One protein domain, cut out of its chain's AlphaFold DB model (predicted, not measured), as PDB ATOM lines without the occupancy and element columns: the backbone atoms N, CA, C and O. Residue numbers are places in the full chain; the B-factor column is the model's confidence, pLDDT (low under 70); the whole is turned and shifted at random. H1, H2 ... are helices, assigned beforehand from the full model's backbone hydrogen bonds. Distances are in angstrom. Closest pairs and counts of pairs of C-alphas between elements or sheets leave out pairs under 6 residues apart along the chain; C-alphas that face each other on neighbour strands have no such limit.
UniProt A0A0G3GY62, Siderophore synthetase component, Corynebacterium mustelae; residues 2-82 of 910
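Overview. This is residues 2 to 82 of the 910 residues of the protein "Siderophore synthetase component" of Corynebacterium mustelae (UniProt A0A0G3GY62). A long helix, H3, has the short H2 alongside its residues 60 to 64 and H1 packed slantwise on its residues 63 to 71, while its far end, residues 76 to 81, sticks out with residue 82. A long loop, residues 20 to 37, folds back from H1 to H2. The printed part has 81 residues with three named helices, H1, H2, H3 along the chain, and no named strand: all helix. It is only just compact, close to loose, with a radius of gyration of the C-alphas of 14.0 A, and spans 46 by 26 by 19 A.

Arrangement. H3, residues 56 to 81, and H2, residues 38 to 44, form a helical hairpin at a shallow tilt of 18 degrees; their closest C-alphas, Val 39 and Ala 60, are 5.7 A apart. H1, residues 2 to 19, touches H3 with residues 2 to 9 alone, opposite ways at a steep tilt of 48 degrees; the closest C-alphas are Thr 2 and Ala 71, 5.2 A. In H1, H2 and H3 every O i to N i+4 pair is within hydrogen-bond range.

Along the chain. H3 is 37.3 A long, H1 25.2 A and H2 9.8 A. C-alpha 2 is at (15.078, 21.378, -4.749), C-alpha 81 at (-2.481, 27.458, -9.465).

Size, cuts and confidence. Both links are long and the printed part has no cut; no printed residue is under 70 in pLDDT.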
ATOM      1  N   THR A   2      14.092  22.453  -4.537       71.69
ATOM      2  CA  THR A   2      15.078  21.378  -4.749       71.69
ATOM      3  C   THR A   2      15.408  20.627  -3.458       71.69
ATOM      4  O   THR A   2      15.251  19.415  -3.432       71.69
ATOM      5  N   ASP A   3      15.708  21.328  -2.359       75.88
ATOM      6  CA  ASP A   3      16.021  20.686  -1.069       75.88
ATOM      7  C   ASP A   3      14.858  19.829  -0.539       75.88
ATOM      8  O   ASP A   3      15.046  18.722  -0.040       75.88
ATOM      9  N   THR A   4      13.616  20.297  -0.709       88.88
ATOM     10  CA  THR A   4      12.426  19.531  -0.311       88.88
ATOM     11  C   THR A   4      12.156  18.347  -1.237       88.88
ATOM     12  O   THR A   4      11.646  17.329  -0.779       88.88
ATOM     13  N   ALA A   5      12.486  18.442  -2.530       91.31
ATOM     14  CA  ALA A   5      12.414  17.312  -3.454       91.31
ATOM     15  C   ALA A   5      13.481  16.260  -3.133       91.31
ATOM     16  O   ALA A   5      13.165  15.075  -3.096       91.31
ATOM     17  N   GLN A   6      14.707  16.687  -2.822       94.31
ATOM     18  CA  GLN A   6      15.806  15.803  -2.441       94.31
ATOM     19  C   GLN A   6      15.444  14.959  -1.218       94.31
ATOM     20  O   GLN A   6      15.546  13.738  -1.280       94.31
ATOM     21  N   ARG A   7      14.923  15.583  -0.152       93.56
ATOM     22  CA  ARG A   7      14.442  14.866   1.042       93.56
ATOM     23  C   ARG A   7      13.367  13.830   0.713       93.56
ATOM     24  O   ARG A   7      13.420  12.710   1.211       93.56
ATOM     25  N   THR A   8      12.401  14.183  -0.141       92.69
ATOM     26  CA  THR A   8      11.345  13.250  -0.569       92.69
ATOM     27  C   THR A   8      11.927  12.063  -1.340       92.69
ATOM     28  O   THR A   8      11.592  10.921  -1.041       92.69
ATOM     29  N   ILE A   9      12.814  12.305  -2.310       94.56
ATOM     30  CA  ILE A   9      13.437  11.232  -3.097       94.56
ATOM     31  C   ILE A   9      14.353  10.361  -2.229       94.56
ATOM     32  O   ILE A   9      14.316   9.140  -2.367       94.56
ATOM     33  N   LEU A  10      15.107  10.953  -1.295       95.19
ATOM     34  CA  LEU A  10      15.916  10.207  -0.331       95.19
ATOM     35  C   LEU A  10      15.034   9.298   0.526       95.19
ATOM     36  O   LEU A  10      15.311   8.111   0.638       95.19
ATOM     37  N   SER A  11      13.948   9.832   1.089       92.81
ATOM     38  CA  SER A  11      13.005   9.040   1.881       92.81
ATOM     39  C   SER A  11      12.467   7.848   1.083       92.81
ATOM     40  O   SER A  11      12.514   6.726   1.576       92.81
ATOM     41  N   ARG A  12      12.068   8.054  -0.180       92.94
ATOM     42  CA  ARG A  12      11.624   6.967  -1.070       92.94
ATOM     43  C   ARG A  12      12.719   5.946  -1.356       92.94
ATOM     44  O   ARG A  12      12.418   4.760  -1.435       92.94
ATOM     45  N   LEU A  13      13.970   6.383  -1.509       95.12
ATOM     46  CA  LEU A  13      15.109   5.490  -1.718       95.12
ATOM     47  C   LEU A  13      15.330   4.603  -0.493       95.12
ATOM     48  O   LEU A  13      15.438   3.391  -0.639       95.12
ATOM     49  N   LEU A  14      15.359   5.196   0.701       94.00
ATOM     50  CA  LEU A  14      15.531   4.460   1.954       94.00
ATOM     51  C   LEU A  14      14.381   3.475   2.183       94.00
ATOM     52  O   LEU A  14      14.628   2.332   2.567       94.00
ATOM     53  N   THR A  15      13.143   3.897   1.911       91.50
ATOM     54  CA  THR A  15      11.973   3.015   1.952       91.50
ATOM     55  C   THR A  15      12.146   1.862   0.975       91.50
ATOM     56  O   THR A  15      12.083   0.722   1.409       91.50
ATOM     57  N   ALA A  16      12.447   2.119  -0.302       92.38
ATOM     58  CA  ALA A  16      12.626   1.067  -1.300       92.38
ATOM     59  C   ALA A  16      13.758   0.090  -0.932       92.38
ATOM     60  O   ALA A  16      13.555  -1.115  -1.000       92.38
ATOM     61  N   LEU A  17      14.918   0.575  -0.473       93.81
ATOM     62  CA  LEU A  17      16.039  -0.283  -0.058       93.81
ATOM     63  C   LEU A  17      15.652  -1.253   1.071       93.81
ATOM     64  O   LEU A  17      16.032  -2.423   1.016       93.81
ATOM     65  N   ARG A  18      14.876  -0.783   2.059       91.69
ATOM     66  CA  ARG A  18      14.376  -1.609   3.172       91.69
ATOM     67  C   ARG A  18      13.253  -2.539   2.728       91.69
ATOM     68  O   ARG A  18      13.309  -3.741   2.952       91.69
ATOM     69  N   GLU A  19      12.225  -1.966   2.117       90.00
ATOM     70  CA  GLU A  19      10.960  -2.626   1.807       90.00
ATOM     71  C   GLU A  19      11.060  -3.656   0.687       90.00
ATOM     72  O   GLU A  19      10.265  -4.595   0.673       90.00
ATOM     73  N   GLU A  20      11.993  -3.469  -0.245       91.00
ATOM     74  CA  GLU A  20      12.305  -4.417  -1.314       91.00
ATOM     75  C   GLU A  20      13.428  -5.397  -0.914       91.00
ATOM     76  O   GLU A  20      13.799  -6.243  -1.723       91.00
ATOM     77  N   GLU A  21      13.952  -5.315   0.318       92.00
ATOM     78  CA  GLU A  21      15.029  -6.170   0.848       92.00
ATOM     79  C   GLU A  21      16.302  -6.154  -0.024       92.00
ATOM     80  O   GLU A  21      16.871  -7.193  -0.362       92.00
ATOM     81  N   LEU A  22      16.753  -4.962  -0.425       92.44
ATOM     82  CA  LEU A  22      17.854  -4.806  -1.387       92.44
ATOM     83  C   LEU A  22      19.237  -4.740  -0.744       92.44
ATOM     84  O   LEU A  22      20.217  -4.540  -1.460       92.44
ATOM     85  N   LEU A  23      19.338  -4.890   0.574       92.81
ATOM     86  CA  LEU A  23      20.587  -4.782   1.323       92.81
ATOM     87  C   LEU A  23      20.866  -6.060   2.106       92.81
ATOM     88  O   LEU A  23      19.967  -6.633   2.715       92.81
ATOM     89  N   THR A  24      22.133  -6.465   2.150       91.88
ATOM     90  CA  THR A  24      22.581  -7.566   3.017       91.88
ATOM     91  C   THR A  24      22.635  -7.164   4.494       91.88
ATOM     92  O   THR A  24      22.605  -8.029   5.363       91.88
ATOM     93  N   ASP A  25      22.727  -5.863   4.777       88.56
ATOM     94  CA  ASP A  25      22.702  -5.277   6.119       88.56
ATOM     95  C   ASP A  25      21.954  -3.937   6.073       88.56
ATOM     96  O   ASP A  25      22.383  -3.007   5.394       88.56
ATOM     97  N   ASN A  26      20.828  -3.838   6.785       88.81
ATOM     98  CA  ASN A  26      20.009  -2.623   6.831       88.81
ATOM     99  C   ASN A  26      20.533  -1.566   7.816       88.81
ATOM    100  O   ASN A  26      20.141  -0.404   7.702       88.81
ATOM    101  N   SER A  27      21.417  -1.926   8.756       88.12
ATOM    102  CA  SER A  27      21.921  -0.997   9.781       88.12
ATOM    103  C   SER A  27      22.717   0.169   9.183       88.12
ATOM    104  O   SER A  27      22.759   1.262   9.749       88.12
ATOM    105  N   VAL A  28      23.262  -0.019   7.974       87.69
ATOM    106  CA  VAL A  28      23.941   1.024   7.187       87.69
ATOM    107  C   VAL A  28      23.041   2.228   6.885       87.69
ATOM    108  O   VAL A  28      23.540   3.323   6.628       87.69
ATOM    109  N   LEU A  29      21.715   2.046   6.921       89.56
ATOM    110  CA  LEU A  29      20.748   3.104   6.647       89.56
ATOM    111  C   LEU A  29      20.475   4.004   7.857       89.56
ATOM    112  O   LEU A  29      20.030   5.138   7.678       89.56
ATOM    113  N   ASP A  30      20.744   3.538   9.077       86.62
ATOM    114  CA  ASP A  30      20.339   4.235  10.305       86.62
ATOM    115  C   ASP A  30      21.213   5.464  10.604       86.62
ATOM    116  O   ASP A  30      20.796   6.377  11.314       86.62
ATOM    117  N   SER A  31      22.410   5.523  10.014       85.56
ATOM    118  CA  SER A  31      23.332   6.662  10.110       85.56
ATOM    119  C   SER A  31      23.184   7.699   8.989       85.56
ATOM    120  O   SER A  31      23.956   8.659   8.939       85.56
ATOM    121  N   ILE A  32      22.240   7.516   8.059       91.06
ATOM    122  CA  ILE A  32      22.087   8.406   6.902       91.06
ATOM    123  C   ILE A  32      21.396   9.706   7.321       91.06
ATOM    124  O   ILE A  32      20.298   9.703   7.876       91.06
ATOM    125  N   SER A  33      22.032  10.838   7.011       90.38
ATOM    126  CA  SER A  33      21.431  12.158   7.220       90.38
ATOM    127  C   SER A  33      20.151  12.318   6.385       90.38
ATOM    128  O   SER A  33      20.188  12.024   5.188       90.38
ATOM    129  N   PRO A  34      19.057  12.875   6.939       85.75
ATOM    130  CA  PRO A  34      17.850  13.214   6.177       85.75
ATOM    131  C   PRO A  34      18.082  14.201   5.022       85.75
ATOM    132  O   PRO A  34      17.245  14.308   4.130       85.75
ATOM    133  N   ASP A  35      19.203  14.927   5.045       88.69
ATOM    134  CA  ASP A  35      19.611  15.894   4.019       88.69
ATOM    135  C   ASP A  35      20.653  15.331   3.039       88.69
ATOM    136  O   ASP A  35      21.201  16.072   2.223       88.69
ATOM    137  N   ALA A  36      20.965  14.034   3.118       93.25
ATOM    138  CA  ALA A  36      21.921  13.413   2.213       93.25
ATOM    139  C   ALA A  36      21.448  13.481   0.752       93.25
ATOM    140  O   ALA A  36      20.251  13.529   0.451       93.25
ATOM    141  N   ASP A  37      22.405  13.484  -0.171       94.56
ATOM    142  CA  ASP A  37      22.105  13.332  -1.588       94.56
ATOM    143  C   ASP A  37      21.709  11.866  -1.878       94.56
ATOM    144  O   ASP A  37      22.474  10.958  -1.531       94.56
ATOM    145  N   PRO A  38      20.541  11.598  -2.498       95.38
ATOM    146  CA  PRO A  38      20.097  10.241  -2.799       95.38
ATOM    147  C   PRO A  38      21.105   9.435  -3.626       95.38
ATOM    148  O   PRO A  38      21.245   8.234  -3.407       95.38
ATOM    149  N   VAL A  39      21.816  10.072  -4.564       95.94
ATOM    150  CA  VAL A  39      22.806   9.380  -5.405       95.94
ATOM    151  C   VAL A  39      24.030   8.992  -4.585       95.94
ATOM    152  O   VAL A  39      24.449   7.838  -4.633       95.94
ATOM    153  N   ALA A  40      24.550   9.909  -3.765       95.19
ATOM    154  CA  ALA A  40      25.637   9.606  -2.835       95.19
ATOM    155  C   ALA A  40      25.279   8.466  -1.865       95.19
ATOM    156  O   ALA A  40      26.120   7.621  -1.565       95.19
ATOM    157  N   VAL A  41      24.025   8.412  -1.401       95.38
ATOM    158  CA  VAL A  41      23.526   7.308  -0.570       95.38
ATOM    159  C   VAL A  41      23.503   5.991  -1.339       95.38
ATOM    160  O   VAL A  41      23.988   4.987  -0.820       95.38
ATOM    161  N   LEU A  42      22.983   5.986  -2.571       95.38
ATOM    162  CA  LEU A  42      22.957   4.788  -3.408       95.38
ATOM    163  C   LEU A  42      24.378   4.253  -3.682       95.38
ATOM    164  O   LEU A  42      24.596   3.044  -3.638       95.38
ATOM    165  N   GLU A  43      25.354   5.139  -3.903       94.94
ATOM    166  CA  GLU A  43      26.777   4.784  -4.042       94.94
ATOM    167  C   GLU A  43      27.368   4.215  -2.750       94.94
ATOM    168  O   GLU A  43      28.066   3.202  -2.778       94.94
ATOM    169  N   ALA A  44      27.052   4.815  -1.599       92.50
ATOM    170  CA  ALA A  44      27.555   4.353  -0.308       92.50
ATOM    171  C   ALA A  44      27.092   2.926   0.030       92.50
ATOM    172  O   ALA A  44      27.850   2.155   0.619       92.50
ATOM    173  N   VAL A  45      25.872   2.552  -0.373       93.56
ATOM    174  CA  VAL A  45      25.324   1.205  -0.133       93.56
ATOM    175  C   VAL A  45      25.651   0.202  -1.243       93.56
ATOM    176  O   VAL A  45      25.313  -0.973  -1.119       93.56
ATOM    177  N   ARG A  46      26.345   0.614  -2.313       93.62
ATOM    178  CA  ARG A  46      26.624  -0.226  -3.492       93.62
ATOM    179  C   ARG A  46      27.290  -1.558  -3.147       93.62
ATOM    180  O   ARG A  46      26.955  -2.580  -3.737       93.62
ATOM    181  N   ALA A  47      28.215  -1.552  -2.186       90.50
ATOM    182  CA  ALA A  47      28.964  -2.739  -1.770       90.50
ATOM    183  C   ALA A  47      28.128  -3.765  -0.982       90.50
ATOM    184  O   ALA A  47      28.549  -4.911  -0.848       90.50
ATOM    185  N   VAL A  48      26.970  -3.358  -0.460       92.56
ATOM    186  CA  VAL A  48      26.078  -4.184   0.370       92.56
ATOM    187  C   VAL A  48      24.723  -4.431  -0.300       92.56
ATOM    188  O   VAL A  48      23.789  -4.898   0.350       92.56
ATOM    189  N   LEU A  49      24.599  -4.132  -1.600       93.19
ATOM    190  CA  LEU A  49      23.411  -4.472  -2.382       93.19
ATOM    191  C   LEU A  49      23.271  -5.996  -2.503       93.19
ATOM    192  O   LEU A  49      24.200  -6.694  -2.903       93.19
ATOM    193  N   ALA A  50      22.078  -6.502  -2.201       89.62
ATOM    194  CA  ALA A  50      21.732  -7.919  -2.279       89.62
ATOM    195  C   ALA A  50      21.379  -8.386  -3.706       89.62
ATOM    196  O   ALA A  50      21.207  -9.581  -3.942       89.62
ATOM    197  N   VAL A  51      21.275  -7.457  -4.662       87.44
ATOM    198  CA  VAL A  51      20.970  -7.734  -6.073       87.44
ATOM    199  C   VAL A  51      22.153  -7.369  -6.973       87.44
ATOM    200  O   VAL A  51      22.888  -6.426  -6.664       87.44
ATOM    201  N   PRO A  52      22.339  -8.051  -8.121       85.81
ATOM    202  CA  PRO A  52      23.298  -7.608  -9.127       85.81
ATOM    203  C   PRO A  52      22.960  -6.179  -9.561       85.81
ATOM    204  O   PRO A  52      21.835  -5.922  -9.969       85.81
ATOM    205  N   ALA A  53      23.911  -5.251  -9.483       88.50
ATOM    206  CA  ALA A  53      23.701  -3.847  -9.840       88.50
ATOM    207  C   ALA A  53      24.291  -3.517 -11.228       88.50
ATOM    208  O   ALA A  53      25.109  -2.612 -11.388       88.50
ATOM    209  N   THR A  54      23.933  -4.300 -12.247       89.88
ATOM    210  CA  THR A  54      24.464  -4.179 -13.623       89.88
ATOM    211  C   THR A  54      24.068  -2.868 -14.314       89.88
ATOM    212  O   THR A  54      24.815  -2.371 -15.151       89.88
ATOM    213  N   ASN A  55      22.939  -2.271 -13.921       89.69
ATOM    214  CA  ASN A  55      22.416  -0.989 -14.398       89.69
ATOM    215  C   ASN A  55      22.548   0.122 -13.339       89.69
ATOM    216  O   ASN A  55      21.776   1.088 -13.336       89.69
ATOM    217  N   PHE A  56      23.520   0.003 -12.430       92.75
ATOM    218  CA  PHE A  56      23.723   0.951 -11.332       92.75
ATOM    219  C   PHE A  56      23.833   2.404 -11.816       92.75
ATOM    220  O   PHE A  56      23.058   3.251 -11.382       92.75
ATOM    221  N   GLU A  57      24.724   2.677 -12.774       93.06
ATOM    222  CA  GLU A  57      24.973   4.039 -13.280       93.06
ATOM    223  C   GLU A  57      23.711   4.660 -13.896       93.06
ATOM    224  O   GLU A  57      23.390   5.828 -13.678       93.06
ATOM    225  N   ARG A  58      22.930   3.852 -14.622       89.62
ATOM    226  CA  ARG A  58      21.636   4.278 -15.161       89.62
ATOM    227  C   ARG A  58      20.656   4.606 -14.035       89.62
ATOM    228  O   ARG A  58      19.996   5.637 -14.093       89.62
ATOM    229  N   THR A  59      20.575   3.763 -13.010       91.31
ATOM    230  CA  THR A  59      19.690   3.981 -11.855       91.31
ATOM    231  C   THR A  59      20.075   5.254 -11.096       91.31
ATOM    232  O   THR A  59      19.201   6.037 -10.731       91.31
ATOM    233  N   ALA A  60      21.374   5.519 -10.928       93.69
ATOM    234  CA  ALA A  60      21.884   6.752 -10.337       93.69
ATOM    235  C   ALA A  60      21.479   7.998 -11.149       93.69
ATOM    236  O   ALA A  60      21.019   8.987 -10.575       93.69
ATOM    237  N   LEU A  61      21.556   7.940 -12.485       92.25
ATOM    238  CA  LEU A  61      21.077   9.019 -13.361       92.25
ATOM    239  C   LEU A  61      19.562   9.241 -13.242       92.25
ATOM    240  O   LEU A  61      19.105  10.380 -13.176       92.25
ATOM    241  N   GLU A  62      18.772   8.168 -13.195       92.00
ATOM    242  CA  GLU A  62      17.313   8.241 -13.032       92.00
ATOM    243  C   GLU A  62      16.900   8.845 -11.686       92.00
ATOM    244  O   GLU A  62      15.897   9.570 -11.604       92.00
ATOM    245  N   LEU A  63      17.678   8.548 -10.645       93.50
ATOM    246  CA  LEU A  63      17.507   9.059  -9.294       93.50
ATOM    247  C   LEU A  63      17.826  10.557  -9.223       93.50
ATOM    248  O   LEU A  63      17.003  11.330  -8.729       93.50
ATOM    249  N   ALA A  64      18.963  10.976  -9.789       94.25
ATOM    250  CA  ALA A  64      19.336  12.386  -9.909       94.25
ATOM    251  C   ALA A  64      18.272  13.186 -10.680       94.25
ATOM    252  O   ALA A  64      17.799  14.229 -10.221       94.25
ATOM    253  N   ASP A  65      17.843  12.664 -11.834       93.25
ATOM    254  CA  ASP A  65      16.817  13.298 -12.663       93.25
ATOM    255  C   ASP A  65      15.463  13.363 -11.946       93.25
ATOM    256  O   ASP A  65      14.726  14.328 -12.118       93.25
ATOM    257  N   SER A  66      15.143  12.406 -11.069       93.31
ATOM    258  CA  SER A  66      13.905  12.443 -10.282       93.31
ATOM    259  C   SER A  66      13.883  13.552  -9.232       93.31
ATOM    260  O   SER A  66      12.815  14.116  -8.995       93.31
ATOM    261  N   VAL A  67      15.028  13.920  -8.644       94.31
ATOM    262  CA  VAL A  67      15.120  15.087  -7.743       94.31
ATOM    263  C   VAL A  67      14.777  16.364  -8.508       94.31
ATOM    264  O   VAL A  67      13.914  17.142  -8.085       94.31
ATOM    265  N   VAL A  68      15.397  16.553  -9.677       93.88
ATOM    266  CA  VAL A  68      15.145  17.707 -10.553       93.88
ATOM    267  C   VAL A  68      13.705  17.696 -11.069       93.88
ATOM    268  O   VAL A  68      13.012  18.715 -11.027       93.88
ATOM    269  N   GLY A  69      13.224  16.535 -11.511       92.69
ATOM    270  CA  GLY A  69      11.888  16.322 -12.051       92.69
ATOM    271  C   GLY A  69      10.784  16.605 -11.037       92.69
ATOM    272  O   GLY A  69       9.804  17.266 -11.385       92.69
ATOM    273  N   LEU A  70      10.951  16.181  -9.780       93.88
ATOM    274  CA  LEU A  70      10.001  16.460  -8.701       93.88
ATOM    275  C   LEU A  70       9.990  17.948  -8.327       93.88
ATOM    276  O   LEU A  70       8.919  18.545  -8.214       93.88
ATOM    277  N   ALA A  71      11.165  18.576  -8.191       94.44
ATOM    278  CA  ALA A  71      11.256  20.012  -7.922       94.44
ATOM    279  C   ALA A  71      10.570  20.834  -9.026       94.44
ATOM    280  O   ALA A  71       9.802  21.757  -8.744       94.44
ATOM    281  N   ARG A  72      10.796  20.451 -10.286       94.19
ATOM    282  CA  ARG A  72      10.170  21.048 -11.469       94.19
ATOM    283  C   ARG A  72       8.656  20.847 -11.496       94.19
ATOM    284  O   ARG A  72       7.935  21.789 -11.817       94.19
ATOM    285  N   ALA A  73       8.172  19.650 -11.165       93.75
ATOM    286  CA  ALA A  73       6.745  19.337 -11.124       93.75
ATOM    287  C   ALA A  73       6.019  20.178 -10.060       93.75
ATOM    288  O   ALA A  73       5.059  20.871 -10.388       93.75
ATOM    289  N   ARG A  74       6.539  20.217  -8.822       94.12
ATOM    290  CA  ARG A  74       5.999  21.058  -7.736       94.12
ATOM    291  C   ARG A  74       5.978  22.542  -8.115       94.12
ATOM    292  O   ARG A  74       4.973  23.215  -7.902       94.12
ATOM    293  N   ALA A  75       7.054  23.047  -8.724       94.25
ATOM    294  CA  ALA A  75       7.124  24.434  -9.188       94.25
ATOM    295  C   ALA A  75       6.116  24.730 -10.309       94.25
ATOM    296  O   ALA A  75       5.534  25.813 -10.343       94.25
ATOM    297  N   GLY A  76       5.904  23.770 -11.214       93.94
ATOM    298  CA  GLY A  76       4.915  23.858 -12.284       93.94
ATOM    299  C   GLY A  76       3.496  23.986 -11.746       93.94
ATOM    300  O   GLY A  76       2.818  24.964 -12.060       93.94
ATOM    301  N   VAL A  77       3.088  23.067 -10.865       94.12
ATOM    302  CA  VAL A  77       1.766  23.107 -10.220       94.12
ATOM    303  C   VAL A  77       1.594  24.402  -9.425       94.12
ATOM    304  O   VAL A  77       0.630  25.128  -9.651       94.12
ATOM    305  N   ALA A  78       2.557  24.766  -8.571       93.50
ATOM    306  CA  ALA A  78       2.482  26.005  -7.795       93.50
ATOM    307  C   ALA A  78       2.322  27.247  -8.689       93.50
ATOM    308  O   ALA A  78       1.506  28.116  -8.400       93.50
ATOM    309  N   ARG A  79       3.053  27.314  -9.812       94.44
ATOM    310  CA  ARG A  79       2.920  28.394 -10.800       94.44
ATOM    311  C   ARG A  79       1.542  28.397 -11.462       94.44
ATOM    312  O   ARG A  79       0.965  29.465 -11.624       94.44
ATOM    313  N   ARG A  80       1.033  27.231 -11.874       92.62
ATOM    314  CA  ARG A  80      -0.258  27.103 -12.576       92.62
ATOM    315  C   ARG A  80      -1.433  27.534 -11.702       92.62
ATOM    316  O   ARG A  80      -2.349  28.171 -12.216       92.62
ATOM    317  N   TYR A  81      -1.390  27.209 -10.411       93.12
ATOM    318  CA  TYR A  81      -2.481  27.458  -9.465       93.12
ATOM    319  C   TYR A  81      -2.288  28.707  -8.597       93.12
ATOM    320  O   TYR A  81      -3.162  29.030  -7.795       93.12
ATOM    321  N   ALA A  82      -1.195  29.457  -8.774       92.62
ATOM    322  CA  ALA A  82      -0.985  30.723  -8.080       92.62
ATOM    323  C   ALA A  82      -2.138  31.701  -8.370       92.62
ATOM    324  O   ALA A  82      -2.326  32.139  -9.505       92.62
TER     325      ALA A  82